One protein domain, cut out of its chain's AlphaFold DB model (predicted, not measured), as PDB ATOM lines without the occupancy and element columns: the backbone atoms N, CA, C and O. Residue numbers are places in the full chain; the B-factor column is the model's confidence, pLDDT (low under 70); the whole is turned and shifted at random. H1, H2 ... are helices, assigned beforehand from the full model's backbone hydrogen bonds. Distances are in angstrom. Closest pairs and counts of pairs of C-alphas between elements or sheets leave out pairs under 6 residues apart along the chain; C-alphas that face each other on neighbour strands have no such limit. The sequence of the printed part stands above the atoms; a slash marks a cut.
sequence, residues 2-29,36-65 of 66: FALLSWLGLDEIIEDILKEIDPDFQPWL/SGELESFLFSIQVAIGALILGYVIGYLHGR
ATOM      1  N   PHE A   2      -8.887 -32.748  17.375       55.03
ATOM      2  CA  PHE A   2      -7.759 -31.860  17.018       55.03
ATOM      3  C   PHE A   2      -7.850 -31.212  15.612       55.03
ATOM      4  O   PHE A   2      -7.691 -30.007  15.476       55.03
ATOM      5  N   ALA A   3      -8.233 -31.971  14.576       57.19
ATOM      6  CA  ALA A   3      -8.357 -31.456  13.201       57.19
ATOM      7  C   ALA A   3      -9.517 -30.460  12.970       57.19
ATOM      8  O   ALA A   3      -9.499 -29.719  11.993       57.19
ATOM      9  N   LEU A   4     -10.532 -30.437  13.847       59.38
ATOM     10  CA  LEU A   4     -11.649 -29.488  13.731       59.38
ATOM     11  C   LEU A   4     -11.306 -28.119  14.330       59.38
ATOM     12  O   LEU A   4     -11.869 -27.122  13.893       59.38
ATOM     13  N   LEU A   5     -10.391 -28.063  15.306       63.09
ATOM     14  CA  LEU A   5      -9.932 -26.795  15.877       63.09
ATOM     15  C   LEU A   5      -9.019 -26.029  14.907       63.09
ATOM     16  O   LEU A   5      -9.149 -24.812  14.798       63.09
ATOM     17  N   SER A   6      -8.183 -26.738  14.145       63.12
ATOM     18  CA  SER A   6      -7.334 -26.134  13.107       63.12
ATOM     19  C   SER A   6      -8.154 -25.398  12.037       63.12
ATOM     20  O   SER A   6      -7.872 -24.246  11.721       63.12
ATOM     21  N   TRP A   7      -9.252 -25.993  11.551       60.50
ATOM     22  CA  TRP A   7     -10.141 -25.347  10.566       60.50
ATOM     23  C   TRP A   7     -10.848 -24.084  11.085       60.50
ATOM     24  O   TRP A   7     -11.324 -23.272  10.297       60.50
ATOM     25  N   LEU A   8     -10.937 -23.927  12.406       74.38
ATOM     26  CA  LEU A   8     -11.547 -22.777  13.072       74.38
ATOM     27  C   LEU A   8     -10.520 -21.692  13.442       74.38
ATOM     28  O   LEU A   8     -10.902 -20.704  14.064       74.38
ATOM     29  N   GLY A   9      -9.240 -21.863  13.086       62.50
ATOM     30  CA  GLY A   9      -8.180 -20.911  13.428       62.50
ATOM     31  C   GLY A   9      -7.870 -20.854  14.925       62.50
ATOM     32  O   GLY A   9      -7.305 -19.877  15.401       62.50
ATOM     33  N   LEU A  10      -8.239 -21.895  15.681       67.56
ATOM     34  CA  LEU A  10      -7.943 -22.016  17.113       67.56
ATOM     35  C   LEU A  10      -6.485 -22.427  17.379       67.56
ATOM     36  O   LEU A  10      -6.151 -22.687  18.529       67.56
ATOM     37  N   ASP A  11      -5.627 -22.492  16.356       68.00
ATOM     38  CA  ASP A  11      -4.226 -22.911  16.484       68.00
ATOM     39  C   ASP A  11      -3.456 -22.039  17.494       68.00
ATOM     40  O   ASP A  11      -2.703 -22.572  18.303       68.00
ATOM     41  N   GLU A  12      -3.730 -20.730  17.540       66.25
ATOM     42  CA  GLU A  12      -3.151 -19.789  18.518       66.25
ATOM     43  C   GLU A  12      -3.611 -20.095  19.957       66.25
ATOM     44  O   GLU A  12      -2.811 -20.161  20.887       66.25
ATOM     45  N   ILE A  13      -4.903 -20.390  20.133       67.62
ATOM     46  CA  ILE A  13      -5.501 -20.735  21.433       67.62
ATOM     47  C   ILE A  13      -5.015 -22.111  21.909       67.62
ATOM     48  O   ILE A  13      -4.809 -22.332  23.101       67.62
ATOM     49  N   ILE A  14      -4.833 -23.050  20.982       66.81
ATOM     50  CA  ILE A  14      -4.277 -24.369  21.270       66.81
ATOM     51  C   ILE A  14      -2.808 -24.249  21.667       66.81
ATOM     52  O   ILE A  14      -2.409 -24.909  22.620       66.81
ATOM     53  N   GLU A  15      -2.011 -23.425  20.981       65.62
ATOM     54  CA  GLU A  15      -0.614 -23.185  21.354       65.62
ATOM     55  C   GLU A  15      -0.480 -22.637  22.774       65.62
ATOM     56  O   GLU A  15       0.366 -23.121  23.526       65.62
ATOM     57  N   ASP A  16      -1.310 -21.666  23.152       68.75
ATOM     58  CA  ASP A  16      -1.268 -21.071  24.490       68.75
ATOM     59  C   ASP A  16      -1.651 -22.084  25.574       68.75
ATOM     60  O   ASP A  16      -0.937 -22.229  26.566       68.75
ATOM     61  N   ILE A  17      -2.717 -22.861  25.351       68.56
ATOM     62  CA  ILE A  17      -3.142 -23.921  26.275       68.56
ATOM     63  C   ILE A  17      -2.091 -25.042  26.352       68.56
ATOM     64  O   ILE A  17      -1.837 -25.582  27.427       68.56
ATOM     65  N   LEU A  18      -1.461 -25.407  25.231       65.88
ATOM     66  CA  LEU A  18      -0.425 -26.441  25.197       65.88
ATOM     67  C   LEU A  18       0.854 -25.996  25.907       65.88
ATOM     68  O   LEU A  18       1.398 -26.792  26.664       65.88
ATOM     69  N   LYS A  19       1.293 -24.740  25.747       65.25
ATOM     70  CA  LYS A  19       2.433 -24.170  26.493       65.25
ATOM     71  C   LYS A  19       2.185 -24.145  28.005       65.25
ATOM     72  O   LYS A  19       3.133 -24.249  28.778       65.25
ATOM     73  N   GLU A  20       0.927 -24.013  28.425       68.19
ATOM     74  CA  GLU A  20       0.523 -24.038  29.836       68.19
ATOM     75  C   GLU A  20       0.509 -25.458  30.431       68.19
ATOM     76  O   GLU A  20       0.790 -25.637  31.617       68.19
ATOM     77  N   ILE A  21       0.187 -26.468  29.617       67.69
ATOM     78  CA  ILE A  21       0.051 -27.871  30.045       67.69
ATOM     79  C   ILE A  21       1.373 -28.644  29.917       67.69
ATOM     80  O   ILE A  21       1.670 -29.475  30.776       67.69
ATOM     81  N   ASP A  22       2.154 -28.387  28.868       63.09
ATOM     82  CA  ASP A  22       3.437 -29.040  28.606       63.09
ATOM     83  C   ASP A  22       4.425 -28.050  27.945       63.09
ATOM     84  O   ASP A  22       4.367 -27.814  26.734       63.09
ATOM     85  N   PRO A  23       5.337 -27.436  28.722       61.88
ATOM     86  CA  PRO A  23       6.245 -26.403  28.224       61.88
ATOM     87  C   PRO A  23       7.301 -26.918  27.230       61.88
ATOM     88  O   PRO A  23       7.937 -26.104  26.564       61.88
ATOM     89  N   ASP A  24       7.476 -28.238  27.099       59.19
ATOM     90  CA  ASP A  24       8.390 -28.873  26.136       59.19
ATOM     91  C   ASP A  24       7.663 -29.404  24.881       59.19
ATOM     92  O   ASP A  24       8.239 -30.150  24.081       59.19
ATOM     93  N   PHE A  25       6.398 -29.020  24.668       58.12
ATOM     94  CA  PHE A  25       5.614 -29.475  23.523       58.12
ATOM     95  C   PHE A  25       6.237 -29.028  22.188       58.12
ATOM     96  O   PHE A  25       6.138 -27.876  21.763       58.12
ATOM     97  N   GLN A  26       6.874 -29.971  21.493       57.12
ATOM     98  CA  GLN A  26       7.367 -29.797  20.130       57.12
ATOM     99  C   GLN A  26       6.244 -30.120  19.132       57.12
ATOM    100  O   GLN A  26       5.690 -31.226  19.184       57.12
ATOM    101  N   PRO A  27       5.917 -29.213  18.192       61.19
ATOM    102  CA  PRO A  27       4.978 -29.504  17.119       61.19
ATOM    103  C   PRO A  27       5.421 -30.758  16.361       61.19
ATOM    104  O   PRO A  27       6.495 -30.804  15.766       61.19
ATOM    105  N   TRP A  28       4.574 -31.785  16.359       60.84
ATOM    106  CA  TRP A  28       4.815 -33.036  15.630       60.84
ATOM    107  C   TRP A  28       4.868 -32.835  14.106       60.84
ATOM    108  O   TRP A  28       5.319 -33.717  13.376       60.84
ATOM    109  N   LEU A  29       4.397 -31.679  13.629       53.53
ATOM    110  CA  LEU A  29       4.400 -31.279  12.232       53.53
ATOM    111  C   LEU A  29       4.499 -29.750  12.151       53.53
ATOM    112  O   LEU A  29       3.503 -29.044  12.027       53.53
ATOM    113  N   SER A  36       4.020 -22.774  -0.613       63.16
ATOM    114  CA  SER A  36       4.136 -22.652  -2.054       63.16
ATOM    115  C   SER A  36       3.035 -23.523  -2.652       63.16
ATOM    116  O   SER A  36       3.011 -24.739  -2.432       63.16
ATOM    117  N   GLY A  37       2.122 -22.916  -3.416       66.31
ATOM    118  CA  GLY A  37       0.977 -23.605  -4.033       66.31
ATOM    119  C   GLY A  37       1.346 -24.792  -4.944       66.31
ATOM    120  O   GLY A  37       0.479 -25.576  -5.335       66.31
ATOM    121  N   GLU A  38       2.631 -24.970  -5.258       73.44
ATOM    122  CA  GLU A  38       3.162 -26.112  -6.002       73.44
ATOM    123  C   GLU A  38       3.066 -27.426  -5.211       73.44
ATOM    124  O   GLU A  38       2.697 -28.455  -5.781       73.44
ATOM    125  N   LEU A  39       3.334 -27.408  -3.897       77.31
ATOM    126  CA  LEU A  39       3.271 -28.616  -3.062       77.31
ATOM    127  C   LEU A  39       1.821 -29.059  -2.820       77.31
ATOM    128  O   LEU A  39       1.522 -30.251  -2.875       77.31
ATOM    129  N   GLU A  40       0.904 -28.109  -2.625       79.25
ATOM    130  CA  GLU A  40      -0.536 -28.390  -2.533       79.25
ATOM    131  C   GLU A  40      -1.053 -29.058  -3.815       79.25
ATOM    132  O   GLU A  40      -1.715 -30.100  -3.768       79.25
ATOM    133  N   SER A  41      -0.675 -28.510  -4.973       84.81
ATOM    134  CA  SER A  41      -1.050 -29.049  -6.284       84.81
ATOM    135  C   SER A  41      -0.433 -30.426  -6.547       84.81
ATOM    136  O   SER A  41      -1.074 -31.290  -7.152       84.81
ATOM    137  N   PHE A  42       0.791 -30.669  -6.066       87.19
ATOM    138  CA  PHE A  42       1.463 -31.967  -6.143       87.19
ATOM    139  C   PHE A  42       0.740 -33.038  -5.315       87.19
ATOM    140  O   PHE A  42       0.436 -34.119  -5.829       87.19
ATOM    141  N   LEU A  43       0.401 -32.725  -4.060       87.38
ATOM    142  CA  LEU A  43      -0.330 -33.635  -3.177       87.38
ATOM    143  C   LEU A  43      -1.733 -33.942  -3.717       87.38
ATOM    144  O   LEU A  43      -2.148 -35.102  -3.710       87.38
ATOM    145  N   PHE A  44      -2.433 -32.944  -4.261       89.25
ATOM    146  CA  PHE A  44      -3.730 -33.142  -4.912       89.25
ATOM    147  C   PHE A  44      -3.618 -34.024  -6.166       89.25
ATOM    148  O   PHE A  44      -4.398 -34.958  -6.355       89.25
ATOM    149  N   SER A  45      -2.607 -33.785  -7.005       94.69
ATOM    150  CA  SER A  45      -2.391 -34.554  -8.238       94.69
ATOM    151  C   SER A  45      -2.117 -36.035  -7.959       94.69
ATOM    152  O   SER A  45      -2.632 -36.903  -8.667       94.69
ATOM    153  N   ILE A  46      -1.363 -36.349  -6.900       94.56
ATOM    154  CA  ILE A  46      -1.133 -37.736  -6.463       94.56
ATOM    155  C   ILE A  46      -2.435 -38.401  -6.004       94.56
ATOM    156  O   ILE A  46      -2.696 -39.548  -6.369       94.56
ATOM    157  N   GLN A  47      -3.275 -37.694  -5.244       94.44
ATOM    158  CA  GLN A  47      -4.576 -38.220  -4.816       94.44
ATOM    159  C   GLN A  47      -5.468 -38.551  -6.022       94.44
ATOM    160  O   GLN A  47      -6.069 -39.626  -6.073       94.44
ATOM    161  N   VAL A  48      -5.495 -37.671  -7.029       96.12
ATOM    162  CA  VAL A  48      -6.228 -37.891  -8.283       96.12
ATOM    163  C   VAL A  48      -5.672 -39.092  -9.051       96.12
ATOM    164  O   VAL A  48      -6.449 -39.925  -9.517       96.12
ATOM    165  N   ALA A  49      -4.349 -39.226  -9.151       97.06
ATOM    166  CA  ALA A  49      -3.712 -40.347  -9.841       97.06
ATOM    167  C   ALA A  49      -4.075 -41.698  -9.204       97.06
ATOM    168  O   ALA A  49      -4.422 -42.646  -9.912       97.06
ATOM    169  N   ILE A  50      -4.061 -41.778  -7.869       97.31
ATOM    170  CA  ILE A  50      -4.458 -42.987  -7.136       97.31
ATOM    171  C   ILE A  50      -5.946 -43.290  -7.365       97.31
ATOM    172  O   ILE A  50      -6.300 -44.429  -7.673       97.31
ATOM    173  N   GLY A  51      -6.817 -42.279  -7.282       96.38
ATOM    174  CA  GLY A  51      -8.251 -42.437  -7.546       96.38
ATOM    175  C   GLY A  51      -8.543 -42.937  -8.965       96.38
ATOM    176  O   GLY A  51      -9.323 -43.873  -9.148       96.38
ATOM    177  N   ALA A  52      -7.865 -42.376  -9.968       96.81
ATOM    178  CA  ALA A  52      -7.988 -42.796 -11.361       96.81
ATOM    179  C   ALA A  52      -7.527 -44.247 -11.578       96.81
ATOM    180  O   ALA A  52      -8.167 -44.989 -12.323       96.81
ATOM    181  N   LEU A  53      -6.461 -44.678 -10.896       96.75
ATOM    182  CA  LEU A  53      -5.949 -46.045 -10.983       96.75
ATOM    183  C   LEU A  53      -6.939 -47.065 -10.404       96.75
ATOM    184  O   LEU A  53      -7.195 -48.095 -11.029       96.75
ATOM    185  N   ILE A  54      -7.551 -46.757  -9.255       97.25
ATOM    186  CA  ILE A  54      -8.593 -47.599  -8.647       97.25
ATOM    187  C   ILE A  54      -9.813 -47.693  -9.573       97.25
ATOM    188  O   ILE A  54     -10.290 -48.793  -9.854       97.25
ATOM    189  N   LEU A  55     -10.303 -46.556 -10.081       95.38
ATOM    190  CA  LEU A  55     -11.456 -46.523 -10.985       95.38
ATOM    191  C   LEU A  55     -11.190 -47.295 -12.283       95.38
ATOM    192  O   LEU A  55     -12.022 -48.100 -12.699       95.38
ATOM    193  N   GLY A  56     -10.020 -47.099 -12.892       95.38
ATOM    194  CA  GLY A  56      -9.606 -47.828 -14.089       95.38
ATOM    195  C   GLY A  56      -9.527 -49.337 -13.857       95.38
ATOM    196  O   GLY A  56     -10.007 -50.106 -14.688       95.38
ATOM    197  N   TYR A  57      -9.003 -49.768 -12.705       95.00
ATOM    198  CA  TYR A  57      -8.965 -51.182 -12.332       95.00
ATOM    199  C   TYR A  57     -10.369 -51.780 -12.184       95.00
ATOM    200  O   TYR A  57     -10.636 -52.847 -12.730       95.00
ATOM    201  N   VAL A  58     -11.286 -51.089 -11.497       95.38
ATOM    202  CA  VAL A  58     -12.669 -51.560 -11.316       95.38
ATOM    203  C   VAL A  58     -13.395 -51.659 -12.656       95.38
ATOM    204  O   VAL A  58     -13.992 -52.692 -12.948       95.38
ATOM    205  N   ILE A  59     -13.313 -50.622 -13.493       94.38
ATOM    206  CA  ILE A  59     -13.934 -50.625 -14.825       94.38
ATOM    207  C   ILE A  59     -13.345 -51.751 -15.680       94.38
ATOM    208  O   ILE A  59     -14.098 -52.519 -16.273       94.38
ATOM    209  N   GLY A  60     -12.017 -51.897 -15.709       91.94
ATOM    210  CA  GLY A  60     -11.340 -52.954 -16.460       91.94
ATOM    211  C   GLY A  60     -11.708 -54.360 -15.983       91.94
ATOM    212  O   GLY A  60     -11.981 -55.236 -16.800       91.94
ATOM    213  N   TYR A  61     -11.795 -54.571 -14.668       92.06
ATOM    214  CA  TYR A  61     -12.223 -55.842 -14.082       92.06
ATOM    215  C   TYR A  61     -13.679 -56.186 -14.424       92.06
ATOM    216  O   TYR A  61     -13.986 -57.338 -14.729       92.06
ATOM    217  N   LEU A  62     -14.577 -55.198 -14.405       88.06
ATOM    218  CA  LEU A  62     -15.974 -55.388 -14.799       88.06
ATOM    219  C   LEU A  62     -16.104 -55.680 -16.301       88.06
ATOM    220  O   LEU A  62     -16.878 -56.553 -16.681       88.06
ATOM    221  N   HIS A  63     -15.327 -54.998 -17.145       82.88
ATOM    222  CA  HIS A  63     -15.353 -55.196 -18.597       82.88
ATOM    223  C   HIS A  63     -14.751 -56.546 -19.020       82.88
ATOM    224  O   HIS A  63     -15.249 -57.173 -19.945       82.88
ATOM    225  N   GLY A  64     -13.721 -57.029 -18.319       81.94
ATOM    226  CA  GLY A  64     -13.117 -58.345 -18.562       81.94
ATOM    227  C   GLY A  64     -13.947 -59.539 -18.073       81.94
ATOM    228  O   GLY A  64     -13.552 -60.679 -18.302       81.94
ATOM    229  N   ARG A  65     -15.071 -59.302 -17.381       64.38
ATOM    230  CA  ARG A  65     -16.002 -60.338 -16.893       64.38
ATOM    231  C   ARG A  65     -17.266 -60.505 -17.751       64.38
ATOM    232  O   ARG A  65     -18.114 -61.310 -17.361       64.38
TER     233      ARG A  65
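Overview. This is residues 2 to 29 and 36 to 65 of the 66 residues of an uncharacterized protein of Archaeoglobus fulgidus (UniProt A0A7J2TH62). One long helix, H3, stands free at one end of a rod; across a cut lies a small loose head of two short helices, H1 and H2, with residues 22 to 29 folding back beyond H2. The printed part has 58 residues and three named helices, H1, H2, H3 in order, with no named strand: all helix. It is extended, with a radius of gyration of the C-alphas of 20.4 A and spans of 61 by 26 by 22 A.

Along the chain. Find C-alpha 2 at (-7.759, -31.860, 17.018), where H1 begins, residues 2 to 6. H2, residues 11 to 21, runs 15.1 A. H3, residues 37 to 63, runs 38.4 A to C-alpha 63 at (-15.353, -55.196, -18.597).

Arrangement. Look at Leu 5 and Asp 11: their C-alphas, 6.9 A apart, are the closest of H1 and H2, which are close but not clearly touching. H3 is apart from both. Every O i to N i+4 pair is within hydrogen-bond range in H2 and H3; H1 has 0 of 1, and 1 of 2 O i to N i+3 pairs.

Size, cuts and confidence. The C-alphas of Glu 20 and Arg 65 are the two farthest apart, 61.4 A. Residues 30 to 35 are not printed, and C-alphas 29 and 36 are 16.7 A apart across the cut. The H1 to H2 link is tight. Look for pLDDT under 70 at residues 2 to 7, 9 to 29, 36 to 37 and 65.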